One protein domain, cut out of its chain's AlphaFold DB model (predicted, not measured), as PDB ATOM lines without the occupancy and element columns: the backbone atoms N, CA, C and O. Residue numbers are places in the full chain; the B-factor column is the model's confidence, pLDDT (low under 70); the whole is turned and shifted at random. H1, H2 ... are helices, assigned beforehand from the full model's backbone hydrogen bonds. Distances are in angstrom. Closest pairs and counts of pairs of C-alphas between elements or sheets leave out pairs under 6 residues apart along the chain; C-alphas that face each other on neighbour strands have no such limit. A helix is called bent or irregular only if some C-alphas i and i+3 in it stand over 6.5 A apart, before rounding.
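AT A GLANCE: This is residues 23 to 122 and 152 to 177 of the 636 residues of the protein "UBN_AB domain-containing protein" of Fasciola hepatica (UniProt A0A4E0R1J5). One very long bent helix, H3, forms the spine of a rod; H1 and H2 lie side by side across it near its first end, and the short bent helix H4 folds back along its arm H3a. The other arm, H3b, makes the far end of the rod, where residues 106 to 122 stick out free. The printed part has 126 residues with four named helices, in the order H1, H2, H3, H4, and no named strand: the class is all helix. It is extended, with a radius of gyration of the C-alphas of 27.0 A and spans of 94 by 26 by 19 A.

IN THESE COORDINATES: H1, residues 23 to 37, begins at C-alpha 23 (-26.328, 2.876, -49.513) and is 20.9 A long. H2, residues 42 to 56, is 20.7 A long. H3, residues 60 to 122, was assigned as one helix by its hydrogen bonds but is bent: C-alphas 92 and 95 are 6.9 A apart. Its arms are H3a, residues 60 to 92, 48.0 A, and H3b, residues 95 to 122, 40.8 A, at a steep tilt of 44 degrees. H4, residues 158 to 177, likewise one helix by its hydrogen bonds, is bent, with C-alphas 166 and 169 6.8 A apart; H4a is residues 158 to 166 and H4b residues 169 to 177, ending at C-alpha 177 (-17.172, -1.615, -26.583).

HOW THE PARTS SIT: H3 is the hub. H3a touches H1 about perpendicular, at 85 degrees, closest at the C-alphas of Leu 29 and Leu 67, 6.6 A. H2 touches H3a, closest at the C-alphas of Glu 53 and Arg 60, 5.8 A. H4a touches H3a at a shallow tilt of 9 degrees, opposite ways, closest at the C-alphas of Ala 89 and Ser 160, 5.7 A. H4b touches H3a at a steep tilt of 45 degrees, closest at the C-alphas of Met 79 and Val 170, 7.0 A. H3b touches no helix. Every O i to N i+4 pair is within hydrogen-bond range in H1, H2, H3b, H4a and H4b; in H3a 27 of 29 are.

THE WHOLE: The C-alphas of Ser 54 and Thr 121, the two farthest apart, are 94.7 A apart. Residues 123 to 151 are not printed, and C-alphas 122 and 152 are 32.1 A apart across the cut. The links H1 to H2 and H2 to H3 are tight. Mean pLDDT of the printed part is 88.1; residue 122 is under 70.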
ATOM      1  N   PRO A  23     -26.601   4.184 -48.900       83.31
ATOM      2  CA  PRO A  23     -26.328   2.876 -49.513       83.31
ATOM      3  C   PRO A  23     -24.885   2.380 -49.341       83.31
ATOM      4  O   PRO A  23     -24.688   1.229 -48.967       83.31
ATOM      5  N   PHE A  24     -23.871   3.236 -49.514       85.31
ATOM      6  CA  PHE A  24     -22.474   2.824 -49.331       85.31
ATOM      7  C   PHE A  24     -22.184   2.414 -47.879       85.31
ATOM      8  O   PHE A  24     -21.501   1.422 -47.640       85.31
ATOM      9  N   ASN A  25     -22.730   3.144 -46.898       87.19
ATOM     10  CA  ASN A  25     -22.598   2.770 -45.486       87.19
ATOM     11  C   ASN A  25     -23.212   1.386 -45.205       87.19
ATOM     12  O   ASN A  25     -22.640   0.616 -44.438       87.19
ATOM     13  N   ARG A  26     -24.348   1.065 -45.843       86.69
ATOM     14  CA  ARG A  26     -25.017  -0.239 -45.728       86.69
ATOM     15  C   ARG A  26     -24.177  -1.363 -46.335       86.69
ATOM     16  O   ARG A  26     -23.994  -2.379 -45.672       86.69
ATOM     17  N   GLU A  27     -23.612  -1.168 -47.525       89.75
ATOM     18  CA  GLU A  27     -22.719  -2.164 -48.139       89.75
ATOM     19  C   GLU A  27     -21.415  -2.350 -47.356       89.75
ATOM     20  O   GLU A  27     -20.939  -3.474 -47.205       89.75
ATOM     21  N   LEU A  28     -20.860  -1.280 -46.776       88.62
ATOM     22  CA  LEU A  28     -19.684  -1.378 -45.909       88.62
ATOM     23  C   LEU A  28     -19.972  -2.236 -44.665       88.62
ATOM     24  O   LEU A  28     -19.135  -3.048 -44.265       88.62
ATOM     25  N   LEU A  29     -21.163  -2.083 -44.078       88.25
ATOM     26  CA  LEU A  29     -21.615  -2.887 -42.945       88.25
ATOM     27  C   LEU A  29     -21.868  -4.351 -43.342       88.25
ATOM     28  O   LEU A  29     -21.462  -5.265 -42.628       88.25
ATOM     29  N   ASN A  30     -22.494  -4.569 -44.500       90.38
ATOM     30  CA  ASN A  30     -22.775  -5.889 -45.063       90.38
ATOM     31  C   ASN A  30     -21.479  -6.666 -45.348       90.38
ATOM     32  O   ASN A  30     -21.332  -7.815 -44.934       90.38
ATOM     33  N   LEU A  31     -20.484  -6.009 -45.953       89.69
ATOM     34  CA  LEU A  31     -19.147  -6.566 -46.152       89.69
ATOM     35  C   LEU A  31     -18.496  -6.965 -44.820       89.69
ATOM     36  O   LEU A  31     -17.935  -8.052 -44.715       89.69
ATOM     37  N   ALA A  32     -18.587  -6.128 -43.785       86.88
ATOM     38  CA  ALA A  32     -18.034  -6.453 -42.472       86.88
ATOM     39  C   ALA A  32     -18.748  -7.632 -41.794       86.88
ATOM     40  O   ALA A  32     -18.085  -8.492 -41.207       86.88
ATOM     41  N   ALA A  33     -20.076  -7.714 -41.917       87.31
ATOM     42  CA  ALA A  33     -20.859  -8.853 -41.451       87.31
ATOM     43  C   ALA A  33     -20.460 -10.138 -42.195       87.31
ATOM     44  O   ALA A  33     -20.173 -11.145 -41.548       87.31
ATOM     45  N   MET A  34     -20.330 -10.083 -43.525       90.81
ATOM     46  CA  MET A  34     -19.879 -11.196 -44.363       90.81
ATOM     47  C   MET A  34     -18.460 -11.657 -43.999       90.81
ATOM     48  O   MET A  34     -18.226 -12.853 -43.851       90.81
ATOM     49  N   LEU A  35     -17.510 -10.737 -43.797       88.69
ATOM     50  CA  LEU A  35     -16.134 -11.064 -43.388       88.69
ATOM     51  C   LEU A  35     -16.045 -11.646 -41.970       88.69
ATOM     52  O   LEU A  35     -15.109 -12.388 -41.669       88.69
ATOM     53  N   SER A  36     -17.001 -11.307 -41.103       85.31
ATOM     54  CA  SER A  36     -17.069 -11.814 -39.729       85.31
ATOM     55  C   SER A  36     -17.722 -13.197 -39.669       85.31
ATOM     56  O   SER A  36     -17.207 -14.084 -38.990       85.31
ATOM     57  N   SER A  37     -18.809 -13.418 -40.418       86.25
ATOM     58  CA  SER A  37     -19.509 -14.709 -40.480       86.25
ATOM     59  C   SER A  37     -18.696 -15.788 -41.201       86.25
ATOM     60  O   SER A  37     -18.657 -16.928 -40.747       86.25
ATOM     61  N   SER A  38     -17.973 -15.424 -42.262       87.62
ATOM     62  CA  SER A  38     -17.106 -16.339 -43.024       87.62
ATOM     63  C   SER A  38     -15.792 -16.720 -42.320       87.62
ATOM     64  O   SER A  38     -14.994 -17.459 -42.893       87.62
ATOM     65  N   LYS A  39     -15.542 -16.237 -41.088       87.88
ATOM     66  CA  LYS A  39     -14.326 -16.511 -40.284       87.88
ATOM     67  C   LYS A  39     -13.006 -16.274 -41.042       87.88
ATOM     68  O   LYS A  39     -11.991 -16.910 -40.765       87.88
ATOM     69  N   VAL A  40     -13.002 -15.341 -41.995       89.88
ATOM     70  CA  VAL A  40     -11.875 -15.121 -42.912       89.88
ATOM     71  C   VAL A  40     -10.613 -14.681 -42.159       89.88
ATOM     72  O   VAL A  40     -10.645 -13.803 -41.289       89.88
ATOM     73  N   ASN A  41      -9.471 -15.277 -42.523       93.25
ATOM     74  CA  ASN A  41      -8.165 -14.995 -41.922       93.25
ATOM     75  C   ASN A  41      -7.877 -13.475 -41.903       93.25
ATOM     76  O   ASN A  41      -8.191 -12.749 -42.851       93.25
ATOM     77  N   ALA A  42      -7.276 -12.980 -40.816       88.50
ATOM     78  CA  ALA A  42      -6.883 -11.578 -40.664       88.50
ATOM     79  C   ALA A  42      -6.027 -11.061 -41.840       88.50
ATOM     80  O   ALA A  42      -6.209  -9.917 -42.261       88.50
ATOM     81  N   ALA A  43      -5.170 -11.905 -42.425       91.44
ATOM     82  CA  ALA A  43      -4.389 -11.564 -43.616       91.44
ATOM     83  C   ALA A  43      -5.278 -11.248 -44.835       91.44
ATOM     84  O   ALA A  43      -5.091 -10.228 -45.497       91.44
ATOM     85  N   VAL A  44      -6.302 -12.067 -45.089       92.31
ATOM     86  CA  VAL A  44      -7.247 -11.869 -46.201       92.31
ATOM     87  C   VAL A  44      -8.147 -10.657 -45.940       92.31
ATOM     88  O   VAL A  44      -8.338  -9.838 -46.837       92.31
ATOM     89  N   ARG A  45      -8.613 -10.450 -44.698       89.44
ATOM     90  CA  ARG A  45      -9.322  -9.212 -44.310       89.44
ATOM     91  C   ARG A  45      -8.458  -7.968 -44.566       89.44
ATOM     92  O   ARG A  45      -8.939  -6.996 -45.140       89.44
ATOM     93  N   SER A  46      -7.172  -8.016 -44.214       88.56
ATOM     94  CA  SER A  46      -6.200  -6.944 -44.485       88.56
ATOM     95  C   SER A  46      -6.021  -6.676 -45.987       88.56
ATOM     96  O   SER A  46      -5.997  -5.513 -46.394       88.56
ATOM     97  N   ALA A  47      -5.958  -7.723 -46.816       92.56
ATOM     98  CA  ALA A  47      -5.871  -7.609 -48.273       92.56
ATOM     99  C   ALA A  47      -7.142  -7.004 -48.898       92.56
ATOM    100  O   ALA A  47      -7.048  -6.126 -49.753       92.56
ATOM    101  N   ILE A  48      -8.331  -7.388 -48.423       91.06
ATOM    102  CA  ILE A  48      -9.606  -6.810 -48.876       91.06
ATOM    103  C   ILE A  48      -9.671  -5.318 -48.529       91.06
ATOM    104  O   ILE A  48      -9.998  -4.501 -49.389       91.06
ATOM    105  N   PHE A  49      -9.264  -4.920 -47.320       89.81
ATOM    106  CA  PHE A  49      -9.167  -3.498 -46.978       89.81
ATOM    107  C   PHE A  49      -8.091  -2.746 -47.785       89.81
ATOM    108  O   PHE A  49      -8.281  -1.561 -48.054       89.81
ATOM    109  N   ALA A  50      -7.006  -3.403 -48.214       91.12
ATOM    110  CA  ALA A  50      -6.021  -2.825 -49.138       91.12
ATOM    111  C   ALA A  50      -6.618  -2.571 -50.534       91.12
ATOM    112  O   ALA A  50      -6.391  -1.522 -51.134       91.12
ATOM    113  N   TYR A  51      -7.419  -3.513 -51.034       91.44
ATOM    114  CA  TYR A  51      -8.142  -3.375 -52.297       91.44
ATOM    115  C   TYR A  51      -9.181  -2.244 -52.234       91.44
ATOM    116  O   TYR A  51      -9.268  -1.421 -53.141       91.44
ATOM    117  N   MET A  52      -9.933  -2.137 -51.134       88.81
ATOM    118  CA  MET A  52     -10.853  -1.011 -50.929       88.81
ATOM    119  C   MET A  52     -10.124   0.335 -50.864       88.81
ATOM    120  O   MET A  52     -10.606   1.316 -51.423       88.81
ATOM    121  N   GLU A  53      -8.964   0.386 -50.210       89.94
ATOM    122  CA  GLU A  53      -8.109   1.574 -50.129       89.94
ATOM    123  C   GLU A  53      -7.631   2.032 -51.518       89.94
ATOM    124  O   GLU A  53      -7.713   3.225 -51.817       89.94
ATOM    125  N   SER A  54      -7.249   1.104 -52.406       91.00
ATOM    126  CA  SER A  54      -6.851   1.437 -53.785       91.00
ATOM    127  C   SER A  54      -8.022   1.858 -54.682       91.00
ATOM    128  O   SER A  54      -7.855   2.746 -55.517       91.00
ATOM    129  N   LYS A  55      -9.215   1.269 -54.511       89.88
ATOM    130  CA  LYS A  55     -10.397   1.570 -55.343       89.88
ATOM    131  C   LYS A  55     -11.179   2.806 -54.905       89.88
ATOM    132  O   LYS A  55     -11.679   3.529 -55.758       89.88
ATOM    133  N   LEU A  56     -11.288   3.056 -53.601       85.31
ATOM    134  CA  LEU A  56     -12.043   4.188 -53.046       85.31
ATOM    135  C   LEU A  56     -11.166   5.419 -52.774       85.31
ATOM    136  O   LEU A  56     -11.688   6.457 -52.380       85.31
ATOM    137  N   GLN A  57      -9.840   5.296 -52.919       86.75
ATOM    138  CA  GLN A  57      -8.844   6.298 -52.508       86.75
ATOM    139  C   GLN A  57      -8.944   6.698 -51.020       86.75
ATOM    140  O   GLN A  57      -8.535   7.786 -50.608       86.75
ATOM    141  N   TRP A  58      -9.489   5.818 -50.175       86.69
ATOM    142  CA  TRP A  58      -9.618   6.060 -48.740       86.69
ATOM    143  C   TRP A  58      -8.541   5.328 -47.959       86.69
ATOM    144  O   TRP A  58      -8.444   4.106 -48.013       86.69
ATOM    145  N   LYS A  59      -7.825   6.069 -47.108       89.62
ATOM    146  CA  LYS A  59      -6.888   5.488 -46.138       89.62
ATOM    147  C   LYS A  59      -7.574   4.386 -45.325       89.62
ATOM    148  O   LYS A  59      -8.636   4.625 -44.743       89.62
ATOM    149  N   ARG A  60      -6.923   3.235 -45.155       86.12
ATOM    150  CA  ARG A  60      -7.432   2.073 -44.402       86.12
ATOM    151  C   ARG A  60      -7.921   2.422 -43.001       86.12
ATOM    152  O   ARG A  60      -8.988   1.986 -42.581       86.12
ATOM    153  N   LYS A  61      -7.171   3.281 -42.298       87.19
ATOM    154  CA  LYS A  61      -7.539   3.800 -40.967       87.19
ATOM    155  C   LYS A  61      -8.854   4.598 -40.984       87.19
ATOM    156  O   LYS A  61      -9.548   4.621 -39.975       87.19
ATOM    157  N   SER A  62      -9.208   5.235 -42.103       88.56
ATOM    158  CA  SER A  62     -10.484   5.938 -42.288       88.56
ATOM    159  C   SER A  62     -11.638   4.954 -42.497       88.56
ATOM    160  O   SER A  62     -12.641   5.044 -41.793       88.56
ATOM    161  N   ILE A  63     -11.458   3.964 -43.386       87.38
ATOM    162  CA  ILE A  63     -12.439   2.888 -43.622       87.38
ATOM    163  C   ILE A  63     -12.755   2.168 -42.305       87.38
ATOM    164  O   ILE A  63     -13.919   2.072 -41.932       87.38
ATOM    165  N   ALA A  64     -11.729   1.750 -41.556       86.50
ATOM    166  CA  ALA A  64     -11.894   1.052 -40.282       86.50
ATOM    167  C   ALA A  64     -12.617   1.900 -39.214       86.50
ATOM    168  O   ALA A  64     -13.538   1.408 -38.569       86.50
ATOM    169  N   ARG A  65     -12.264   3.188 -39.056       87.88
ATOM    170  CA  ARG A  65     -12.979   4.096 -38.134       87.88
ATOM    171  C   ARG A  65     -14.437   4.300 -38.538       87.88
ATOM    172  O   ARG A  65     -15.300   4.336 -37.668       87.88
ATOM    173  N   ARG A  66     -14.713   4.476 -39.835       87.88
ATOM    174  CA  ARG A  66     -16.080   4.677 -40.334       87.88
ATOM    175  C   ARG A  66     -16.908   3.410 -40.160       87.88
ATOM    176  O   ARG A  66     -18.046   3.511 -39.731       87.88
ATOM    177  N   LEU A  67     -16.325   2.244 -40.433       87.56
ATOM    178  CA  LEU A  67     -16.964   0.961 -40.188       87.56
ATOM    179  C   LEU A  67     -17.300   0.781 -38.703       87.56
ATOM    180  O   LEU A  67     -18.439   0.448 -38.409       87.56
ATOM    181  N   LYS A  68     -16.368   1.090 -37.785       87.88
ATOM    182  CA  LYS A  68     -16.637   1.034 -36.339       87.88
ATOM    183  C   LYS A  68     -17.799   1.953 -35.931       87.88
ATOM    184  O   LYS A  68     -18.747   1.495 -35.311       87.88
ATOM    185  N   LYS A  69     -17.788   3.217 -36.368       87.69
ATOM    186  CA  LYS A  69     -18.897   4.154 -36.099       87.69
ATOM    187  C   LYS A  69     -20.242   3.686 -36.664       87.69
ATOM    188  O   LYS A  69     -21.286   3.997 -36.107       87.69
ATOM    189  N   LEU A  70     -20.222   2.986 -37.800       86.25
ATOM    190  CA  LEU A  70     -21.427   2.437 -38.415       86.25
ATOM    191  C   LEU A  70     -21.900   1.151 -37.729       86.25
ATOM    192  O   LEU A  70     -23.102   0.914 -37.729       86.25
ATOM    193  N   SER A  71     -21.007   0.335 -37.154       85.50
ATOM    194  CA  SER A  71     -21.407  -0.821 -36.344       85.50
ATOM    195  C   SER A  71     -21.977  -0.389 -35.000       85.50
ATOM    196  O   SER A  71     -23.057  -0.856 -34.668       85.50
ATOM    197  N   GLU A  72     -21.329   0.556 -34.306       84.31
ATOM    198  CA  GLU A  72     -21.839   1.197 -33.080       84.31
ATOM    199  C   GLU A  72     -23.283   1.700 -33.320       84.31
ATOM    200  O   GLU A  72     -24.236   1.154 -32.766       84.31
ATOM    201  N   ALA A  73     -23.479   2.598 -34.296       83.56
ATOM    202  CA  ALA A  73     -24.802   3.143 -34.623       83.56
ATOM    203  C   ALA A  73     -25.828   2.103 -35.133       83.56
ATOM    204  O   ALA A  73     -27.034   2.341 -35.063       83.56
ATOM    205  N   ASN A  74     -25.388   0.965 -35.686       84.62
ATOM    206  CA  ASN A  74     -26.295  -0.093 -36.137       84.62
ATOM    207  C   ASN A  74     -26.733  -1.021 -34.998       84.62
ATOM    208  O   ASN A  74     -27.880  -1.466 -35.004       84.62
ATOM    209  N   GLU A  75     -25.848  -1.316 -34.045       81.88
ATOM    210  CA  GLU A  75     -26.214  -2.053 -32.835       81.88
ATOM    211  C   GLU A  75     -27.103  -1.180 -31.933       81.88
ATOM    212  O   GLU A  75     -28.119  -1.686 -31.467       81.88
ATOM    213  N   ASP A  76     -26.856   0.132 -31.817       81.94
ATOM    214  CA  ASP A  76     -27.774   1.083 -31.156       81.94
ATOM    215  C   ASP A  76     -29.180   1.041 -31.780       81.94
ATOM    216  O   ASP A  76     -30.191   0.883 -31.091       81.94
ATOM    217  N   GLN A  77     -29.253   1.096 -33.117       84.69
ATOM    218  CA  GLN A  77     -30.515   1.038 -33.860       84.69
ATOM    219  C   GLN A  77     -31.248  -0.313 -33.715       84.69
ATOM    220  O   GLN A  77     -32.461  -0.369 -33.919       84.69
ATOM    221  N   LYS A  78     -30.550  -1.398 -33.352       82.00
ATOM    222  CA  LYS A  78     -31.155  -2.693 -32.981       82.00
ATOM    223  C   LYS A  78     -31.527  -2.763 -31.500       82.00
ATOM    224  O   LYS A  78     -32.511  -3.413 -31.160       82.00
ATOM    225  N   MET A  79     -30.745  -2.124 -30.630       85.75
ATOM    226  CA  MET A  79     -30.958  -2.107 -29.183       85.75
ATOM    227  C   MET A  79     -32.248  -1.387 -28.819       85.75
ATOM    228  O   MET A  79     -33.050  -1.961 -28.091       85.75
ATOM    229  N   HIS A  80     -32.476  -0.182 -29.351       86.31
ATOM    230  CA  HIS A  80     -33.679   0.603 -29.057       86.31
ATOM    231  C   HIS A  80     -34.990  -0.193 -29.216       86.31
ATOM    232  O   HIS A  80     -35.642  -0.418 -28.200       86.31
ATOM    233  N   PRO A  81     -35.339  -0.754 -30.393       89.94
ATOM    234  CA  PRO A  81     -36.594  -1.493 -30.547       89.94
ATOM    235  C   PRO A  81     -36.670  -2.774 -29.697       89.94
ATOM    236  O   PRO A  81     -37.770  -3.212 -29.366       89.94
ATOM    237  N   LEU A  82     -35.538  -3.385 -29.317       88.31
ATOM    238  CA  LEU A  82     -35.525  -4.521 -28.385       88.31
ATOM    239  C   LEU A  82     -35.790  -4.087 -26.937       88.31
ATOM    240  O   LEU A  82     -36.472  -4.808 -26.208       88.31
ATOM    241  N   LEU A  83     -35.268  -2.931 -26.520       90.31
ATOM    242  CA  LEU A  83     -35.526  -2.339 -25.205       90.31
ATOM    243  C   LEU A  83     -36.960  -1.811 -25.103       90.31
ATOM    244  O   LEU A  83     -37.615  -2.063 -24.094       90.31
ATOM    245  N   ASP A  84     -37.466  -1.168 -26.154       92.88
ATOM    246  CA  ASP A  84     -38.844  -0.677 -26.233       92.88
ATOM    247  C   ASP A  84     -39.830  -1.854 -26.174       92.88
ATOM    248  O   ASP A  84     -40.699  -1.895 -25.304       92.88
ATOM    249  N   ALA A  85     -39.628  -2.895 -26.995       92.56
ATOM    250  CA  ALA A  85     -40.450  -4.107 -26.954       92.56
ATOM    251  C   ALA A  85     -40.386  -4.828 -25.594       92.56
ATOM    252  O   ALA A  85     -41.386  -5.388 -25.140       92.56
ATOM    253  N   LEU A  86     -39.226  -4.821 -24.927       91.25
ATOM    254  CA  LEU A  86     -39.066  -5.380 -23.583       91.25
ATOM    255  C   LEU A  86     -39.816  -4.553 -22.529       91.25
ATOM    256  O   LEU A  86     -40.482  -5.136 -21.672       91.25
ATOM    257  N   SER A  87     -39.729  -3.224 -22.607       93.69
ATOM    258  CA  SER A  87     -40.464  -2.285 -21.754       93.69
ATOM    259  C   SER A  87     -41.973  -2.486 -21.896       93.69
ATOM    260  O   SER A  87     -42.676  -2.648 -20.897       93.69
ATOM    261  N   ASP A  88     -42.458  -2.603 -23.130       94.50
ATOM    262  CA  ASP A  88     -43.851  -2.903 -23.456       94.50
ATOM    263  C   ASP A  88     -44.298  -4.263 -22.904       94.50
ATOM    264  O   ASP A  88     -45.343  -4.362 -22.262       94.50
ATOM    265  N   ALA A  89     -43.514  -5.324 -23.108       92.00
ATOM    266  CA  ALA A  89     -43.848  -6.665 -22.627       92.00
ATOM    267  C   ALA A  89     -43.857  -6.760 -21.088       92.00
ATOM    268  O   ALA A  89     -44.669  -7.489 -20.506       92.00
ATOM    269  N   ILE A  90     -42.990  -6.003 -20.405       91.19
ATOM    270  CA  ILE A  90     -43.037  -5.836 -18.944       91.19
ATOM    271  C   ILE A  90     -44.293  -5.045 -18.554       91.19
ATOM    272  O   ILE A  90     -45.071  -5.514 -17.724       91.19
ATOM    273  N   SER A  91     -44.553  -3.906 -19.194       93.81
ATOM    274  CA  SER A  91     -45.708  -3.040 -18.910       93.81
ATOM    275  C   SER A  91     -47.048  -3.756 -19.118       93.81
ATOM    276  O   SER A  91     -47.957  -3.597 -18.307       93.81
ATOM    277  N   ARG A  92     -47.152  -4.632 -20.128       91.69
ATOM    278  CA  ARG A  92     -48.311  -5.514 -20.357       91.69
ATOM    279  C   ARG A  92     -48.521  -6.555 -19.254       91.69
ATOM    280  O   ARG A  92     -49.655  -6.957 -19.017       91.69
ATOM    281  N   THR A  93     -47.460  -7.025 -18.596       90.44
ATOM    282  CA  THR A  93     -47.541  -8.148 -17.638       90.44
ATOM    283  C   THR A  93     -47.482  -7.745 -16.168       90.44
ATOM    284  O   THR A  93     -47.948  -8.501 -15.312       90.44
ATOM    285  N   MET A  94     -47.010  -6.535 -15.866       90.81
ATOM    286  CA  MET A  94     -47.038  -5.963 -14.518       90.81
ATOM    287  C   MET A  94     -48.445  -5.910 -13.885       90.81
ATOM    288  O   MET A  94     -48.551  -6.330 -12.732       90.81
ATOM    289  N   PRO A  95     -49.531  -5.483 -14.572       92.62
ATOM    290  CA  PRO A  95     -50.861  -5.397 -13.961       92.62
ATOM    291  C   PRO A  95     -51.377  -6.740 -13.432       92.62
ATOM    292  O   PRO A  95     -51.743  -6.839 -12.263       92.62
ATOM    293  N   ALA A  96     -51.311  -7.798 -14.247       88.56
ATOM    294  CA  ALA A  96     -51.755  -9.137 -13.856       88.56
ATOM    295  C   ALA A  96     -50.916  -9.723 -12.703       88.56
ATOM    296  O   ALA A  96     -51.438 -10.429 -11.839       88.56
ATOM    297  N   LEU A  97     -49.615  -9.410 -12.651       88.88
ATOM    298  CA  LEU A  97     -48.746  -9.830 -11.552       88.88
ATOM    299  C   LEU A  97     -49.079  -9.094 -10.240       88.88
ATOM    300  O   LEU A  97     -49.070  -9.709  -9.172       88.88
ATOM    301  N   LEU A  98     -49.384  -7.795 -10.315       90.94
ATOM    302  CA  LEU A  98     -49.816  -6.994  -9.166       90.94
ATOM    303  C   LEU A  98     -51.176  -7.466  -8.635       90.94
ATOM    304  O   LEU A  98     -51.331  -7.608  -7.423       90.94
ATOM    305  N   GLU A  99     -52.122  -7.782  -9.521       93.38
ATOM    306  CA  GLU A  99     -53.429  -8.342  -9.161       93.38
ATOM    307  C   GLU A  99     -53.293  -9.718  -8.484       93.38
ATOM    308  O   GLU A  99     -53.877  -9.955  -7.424       93.38
ATOM    309  N   ALA A 100     -52.466 -10.611  -9.036       88.75
ATOM    310  CA  ALA A 100     -52.192 -11.916  -8.435       88.75
ATOM    311  C   ALA A 100     -51.545 -11.795  -7.041       88.75
ATOM    312  O   ALA A 100     -51.892 -12.546  -6.128       88.75
ATOM    313  N   TYR A 101     -50.641 -10.829  -6.849       90.25
ATOM    314  CA  TYR A 101     -50.048 -10.549  -5.539       90.25
ATOM    315  C   TYR A 101     -51.055  -9.938  -4.550       90.25
ATOM    316  O   TYR A 101     -51.033 -10.285  -3.369       90.25
ATOM    317  N   ALA A 102     -51.961  -9.069  -5.012       93.38
ATOM    318  CA  ALA A 102     -53.043  -8.537  -4.185       93.38
ATOM    319  C   ALA A 102     -53.971  -9.663  -3.690       93.38
ATOM    320  O   ALA A 102     -54.260  -9.731  -2.495       93.38
ATOM    321  N   LYS A 103     -54.327 -10.605  -4.573       92.81
ATOM    322  CA  LYS A 103     -55.112 -11.803  -4.234       92.81
ATOM    323  C   LYS A 103     -54.399 -12.727  -3.236       92.81
ATOM    324  O   LYS A 103     -55.024 -13.159  -2.274       92.81
ATOM    325  N   ASP A 104     -53.094 -12.995  -3.374       91.75
ATOM    326  CA  ASP A 104     -52.364 -13.777  -2.349       91.75
ATOM    327  C   ASP A 104     -52.227 -13.019  -1.015       91.75
ATOM    328  O   ASP A 104     -52.244 -13.639   0.048       91.75
ATOM    329  N   LYS A 105     -52.158 -11.681  -1.031       93.38
ATOM    330  CA  LYS A 105     -52.183 -10.868   0.196       93.38
ATOM    331  C   LYS A 105     -53.520 -11.000   0.937       93.38
ATOM    332  O   LYS A 105     -53.512 -11.145   2.158       93.38
ATOM    333  N   GLU A 106     -54.638 -10.981   0.217       94.75
ATOM    334  CA  GLU A 106     -55.981 -11.198   0.771       94.75
ATOM    335  C   GLU A 106     -56.147 -12.631   1.297       94.75
ATOM    336  O   GLU A 106     -56.464 -12.828   2.470       94.75
ATOM    337  N   LEU A 107     -55.795 -13.642   0.495       92.94
ATOM    338  CA  LEU A 107     -55.814 -15.045   0.924       92.94
ATOM    339  C   LEU A 107     -54.891 -15.305   2.124       92.94
ATOM    340  O   LEU A 107     -55.206 -16.139   2.970       92.94
ATOM    341  N   HIS A 108     -53.757 -14.610   2.238       93.00
ATOM    342  CA  HIS A 108     -52.918 -14.674   3.433       93.00
ATOM    343  C   HIS A 108     -53.615 -14.069   4.659       93.00
ATOM    344  O   HIS A 108     -53.520 -14.653   5.737       93.00
ATOM    345  N   ALA A 109     -54.323 -12.944   4.516       94.00
ATOM    346  CA  ALA A 109     -55.088 -12.357   5.615       94.00
ATOM    347  C   ALA A 109     -56.176 -13.324   6.117       94.00
ATOM    348  O   ALA A 109     -56.278 -13.535   7.326       94.00
ATOM    349  N   GLU A 110     -56.898 -13.994   5.215       94.38
ATOM    350  CA  GLU A 110     -57.869 -15.035   5.586       94.38
ATOM    351  C   GLU A 110     -57.205 -16.250   6.252       94.38
ATOM    352  O   GLU A 110     -57.645 -16.677   7.320       94.38
ATOM    353  N   ARG A 111     -56.078 -16.753   5.721       92.31
ATOM    354  CA  ARG A 111     -55.296 -17.820   6.384       92.31
ATOM    355  C   ARG A 111     -54.890 -17.430   7.811       92.31
ATOM    356  O   ARG A 111     -54.930 -18.271   8.704       92.31
ATOM    357  N   VAL A 112     -54.510 -16.170   8.041       93.25
ATOM    358  CA  VAL A 112     -54.156 -15.664   9.378       93.25
ATOM    359  C   VAL A 112     -55.379 -15.556  10.292       93.25
ATOM    360  O   VAL A 112     -55.251 -15.899  11.466       93.25
ATOM    361  N   LYS A 113     -56.555 -15.150   9.792       94.38
ATOM    362  CA  LYS A 113     -57.809 -15.144  10.573       94.38
ATOM    363  C   LYS A 113     -58.217 -16.553  11.005       94.38
ATOM    364  O   LYS A 113     -58.448 -16.768  12.191       94.38
ATOM    365  N   VAL A 114     -58.237 -17.514  10.076       92.62
ATOM    366  CA  VAL A 114     -58.561 -18.925  10.370       92.62
ATOM    367  C   VAL A 114     -57.600 -19.488  11.418       92.62
ATOM    368  O   VAL A 114     -58.037 -20.049  12.417       92.62
ATOM    369  N   TRP A 115     -56.297 -19.244  11.257       92.69
ATOM    370  CA  TRP A 115     -55.283 -19.642  12.235       92.69
ATOM    371  C   TRP A 115     -55.476 -18.978  13.612       92.69
ATOM    372  O   TRP A 115     -55.280 -19.619  14.642       92.69
ATOM    373  N   GLN A 116     -55.880 -17.704  13.673       90.56
ATOM    374  CA  GLN A 116     -56.208 -17.044  14.945       90.56
ATOM    375  C   GLN A 116     -57.449 -17.655  15.611       90.56
ATOM    376  O   GLN A 116     -57.476 -17.778  16.834       90.56
ATOM    377  N   GLN A 117     -58.462 -18.032  14.829       89.62
ATOM    378  CA  GLN A 117     -59.681 -18.659  15.334       89.62
ATOM    379  C   GLN A 117     -59.410 -20.071  15.871       89.62
ATOM    380  O   GLN A 117     -59.790 -20.363  17.000       89.62
ATOM    381  N   GLU A 118     -58.678 -20.896  15.121       87.88
ATOM    382  CA  GLU A 118     -58.281 -22.257  15.511       87.88
ATOM    383  C   GLU A 118     -57.454 -22.280  16.812       87.88
ATOM    384  O   GLU A 118     -57.694 -23.097  17.702       87.88
ATOM    385  N   ASN A 119     -56.510 -21.345  16.979       84.25
ATOM    386  CA  ASN A 119     -55.751 -21.247  18.229       84.25
ATOM    387  C   ASN A 119     -56.621 -20.814  19.422       84.25
ATOM    388  O   ASN A 119     -56.375 -21.281  20.528       84.25
ATOM    389  N   ARG A 120     -57.645 -19.969  19.216       83.38
ATOM    390  CA  ARG A 120     -58.577 -19.570  20.288       83.38
ATOM    391  C   ARG A 120     -59.486 -20.717  20.722       83.38
ATOM    392  O   ARG A 120     -59.683 -20.898  21.917       83.38
ATOM    393  N   THR A 121     -60.026 -21.501  19.787       77.62
ATOM    394  CA  THR A 121     -60.894 -22.643  20.134       77.62
ATOM    395  C   THR A 121     -60.115 -23.740  20.855       77.62
ATOM    396  O   THR A 121     -60.602 -24.286  21.840       77.62
ATOM    397  N   THR A 122     -58.865 -23.987  20.446       69.50
ATOM    398  CA  THR A 122     -57.981 -24.973  21.096       69.50
ATOM    399  C   THR A 122     -57.676 -24.616  22.563       69.50
ATOM    400  O   THR A 122     -57.506 -25.508  23.394       69.50
ATOM    401  N   LYS A 152     -43.535 -12.017  -2.696       80.50
ATOM    402  CA  LYS A 152     -43.413 -11.292  -3.975       80.50
ATOM    403  C   LYS A 152     -42.557 -12.093  -4.965       80.50
ATOM    404  O   LYS A 152     -41.386 -11.787  -5.175       80.50
ATOM    405  N   ILE A 153     -43.119 -13.150  -5.549       76.31
ATOM    406  CA  ILE A 153     -42.426 -13.976  -6.546       76.31
ATOM    407  C   ILE A 153     -42.619 -13.342  -7.926       76.31
ATOM    408  O   ILE A 153     -43.595 -13.630  -8.618       76.31
ATOM    409  N   PHE A 154     -41.679 -12.492  -8.349       76.81
ATOM    410  CA  PHE A 154     -41.689 -11.972  -9.715       76.81
ATOM    411  C   PHE A 154     -41.429 -13.110 -10.710       76.81
ATOM    412  O   PHE A 154     -40.314 -13.623 -10.831       76.81
ATOM    413  N   ARG A 155     -42.471 -13.516 -11.438       81.56
ATOM    414  CA  ARG A 155     -42.360 -14.478 -12.533       81.56
ATOM    415  C   ARG A 155     -42.347 -13.733 -13.856       81.56
ATOM    416  O   ARG A 155     -43.388 -13.312 -14.340       81.56
ATOM    417  N   TRP A 156     -41.165 -13.659 -14.463       80.56
ATOM    418  CA  TRP A 156     -41.034 -13.265 -15.862       80.56
ATOM    419  C   TRP A 156     -41.964 -14.120 -16.740       80.56
ATOM    420  O   TRP A 156     -41.907 -15.355 -16.697       80.56
ATOM    421  N   ASN A 157     -42.786 -13.454 -17.545       87.12
ATOM    422  CA  ASN A 157     -43.506 -14.031 -18.679       87.12
ATOM    423  C   ASN A 157     -42.529 -14.680 -19.685       87.12
ATOM    424  O   ASN A 157     -41.319 -14.438 -19.686       87.12
ATOM    425  N   ASN A 158     -43.049 -15.522 -20.578       89.69
ATOM    426  CA  ASN A 158     -42.211 -16.132 -21.615       89.69
ATOM    427  C   ASN A 158     -41.760 -15.110 -22.676       89.69
ATOM    428  O   ASN A 158     -40.655 -15.237 -23.196       89.69
ATOM    429  N   GLU A 159     -42.568 -14.075 -22.926       89.31
ATOM    430  CA  GLU A 159     -42.284 -12.980 -23.861       89.31
ATOM    431  C   GLU A 159     -41.079 -12.132 -23.413       89.31
ATOM    432  O   GLU A 159     -40.065 -12.123 -24.109       89.31
ATOM    433  N   SER A 160     -41.096 -11.518 -22.222       88.69
ATOM    434  CA  SER A 160     -39.954 -10.716 -21.751       88.69
ATOM    435  C   SER A 160     -38.713 -11.575 -21.481       88.69
ATOM    436  O   SER A 160     -37.601 -11.079 -21.636       88.69
ATOM    437  N   ARG A 161     -38.842 -12.882 -21.180       89.69
ATOM    438  CA  ARG A 161     -37.687 -13.813 -21.203       89.69
ATOM    439  C   ARG A 161     -37.091 -13.978 -22.602       89.69
ATOM    440  O   ARG A 161     -35.871 -14.055 -22.724       89.69
ATOM    441  N   ALA A 162     -37.918 -14.103 -23.638       89.50
ATOM    442  CA  ALA A 162     -37.461 -14.258 -25.018       89.50
ATOM    443  C   ALA A 162     -36.822 -12.962 -25.545       89.50
ATOM    444  O   ALA A 162     -35.737 -13.006 -26.131       89.50
ATOM    445  N   LEU A 163     -37.433 -11.814 -25.247       90.31
ATOM    446  CA  LEU A 163     -36.882 -10.492 -25.550       90.31
ATOM    447  C   LEU A 163     -35.559 -10.266 -24.811       90.31
ATOM    448  O   LEU A 163     -34.567  -9.922 -25.447       90.31
ATOM    449  N   TRP A 164     -35.481 -10.581 -23.512       89.75
ATOM    450  CA  TRP A 164     -34.234 -10.485 -22.747       89.75
ATOM    451  C   TRP A 164     -33.121 -11.377 -23.314       89.75
ATOM    452  O   TRP A 164     -31.998 -10.914 -23.486       89.75
ATOM    453  N   ARG A 165     -33.417 -12.632 -23.682       90.69
ATOM    454  CA  ARG A 165     -32.438 -13.522 -24.340       90.69
ATOM    455  C   ARG A 165     -31.960 -12.995 -25.694       90.69
ATOM    456  O   ARG A 165     -30.820 -13.257 -26.058       90.69
ATOM    457  N   THR A 166     -32.809 -12.266 -26.415       88.44
ATOM    458  CA  THR A 166     -32.464 -11.634 -27.700       88.44
ATOM    459  C   THR A 166     -31.629 -10.363 -27.498       88.44
ATOM    460  O   THR A 166     -30.671 -10.142 -28.235       88.44
ATOM    461  N   ALA A 167     -31.938  -9.557 -26.479       86.81
ATOM    462  CA  ALA A 167     -31.226  -8.318 -26.163       86.81
ATOM    463  C   ALA A 167     -29.863  -8.552 -25.483       86.81
ATOM    464  O   ALA A 167     -28.912  -7.816 -25.743       86.81
ATOM    465  N   LEU A 168     -29.736  -9.583 -24.637       88.00
ATOM    466  CA  LEU A 168     -28.553  -9.810 -23.798       88.00
ATOM    467  C   LEU A 168     -27.221  -9.886 -24.580       88.00
ATOM    468  O   LEU A 168     -26.274  -9.231 -24.144       88.00
ATOM    469  N   PRO A 169     -27.098 -10.591 -25.727       86.31
ATOM    470  CA  PRO A 169     -25.848 -10.620 -26.494       86.31
ATOM    471  C   PRO A 169     -25.476  -9.259 -27.095       86.31
ATOM    472  O   PRO A 169     -24.293  -8.947 -27.222       86.31
ATOM    473  N   VAL A 170     -26.473  -8.449 -27.459       84.00
ATOM    474  CA  VAL A 170     -26.267  -7.105 -28.019       84.00
ATOM    475  C   VAL A 170     -25.833  -6.149 -26.903       84.00
ATOM    476  O   VAL A 170     -24.820  -5.467 -27.037       84.00
ATOM    477  N   PHE A 171     -26.496  -6.204 -25.743       83.69
ATOM    478  CA  PHE A 171     -26.121  -5.443 -24.547       83.69
ATOM    479  C   PHE A 171     -24.716  -5.798 -24.027       83.69
ATOM    480  O   PHE A 171     -23.958  -4.911 -23.630       83.69
ATOM    481  N   GLN A 172     -24.329  -7.079 -24.059       86.69
ATOM    482  CA  GLN A 172     -22.975  -7.523 -23.700       86.69
ATOM    483  C   GLN A 172     -21.906  -6.951 -24.638       86.69
ATOM    484  O   GLN A 172     -20.862  -6.510 -24.161       86.69
ATOM    485  N   ARG A 173     -22.161  -6.913 -25.954       81.69
ATOM    486  CA  ARG A 173     -21.246  -6.287 -26.926       81.69
ATOM    487  C   ARG A 173     -21.141  -4.785 -26.706       81.69
ATOM    488  O   ARG A 173     -20.032  -4.280 -26.573       81.69
ATOM    489  N   PHE A 174     -22.279  -4.105 -26.581       79.94
ATOM    490  CA  PHE A 174     -22.334  -2.674 -26.293       79.94
ATOM    491  C   PHE A 174     -21.535  -2.322 -25.027       79.94
ATOM    492  O   PHE A 174     -20.688  -1.435 -25.057       79.94
ATOM    493  N   SER A 175     -21.713  -3.087 -23.946       79.19
ATOM    494  CA  SER A 175     -20.994  -2.891 -22.676       79.19
ATOM    495  C   SER A 175     -19.487  -3.183 -22.768       79.19
ATOM    496  O   SER A 175     -18.703  -2.610 -22.016       79.19
ATOM    497  N   ALA A 176     -19.064  -4.074 -23.673       81.56
ATOM    498  CA  ALA A 176     -17.653  -4.376 -23.914       81.56
ATOM    499  C   ALA A 176     -16.959  -3.318 -24.793       81.56
ATOM    500  O   ALA A 176     -15.766  -3.062 -24.620       81.56
ATOM    501  N   GLU A 177     -17.685  -2.697 -25.728       74.38
ATOM    502  CA  GLU A 177     -17.172  -1.615 -26.583       74.38
ATOM    503  C   GLU A 177     -17.246  -0.237 -25.907       74.38
ATOM    504  O   GLU A 177     -16.389   0.618 -26.154       74.38
TER     505      GLU A 177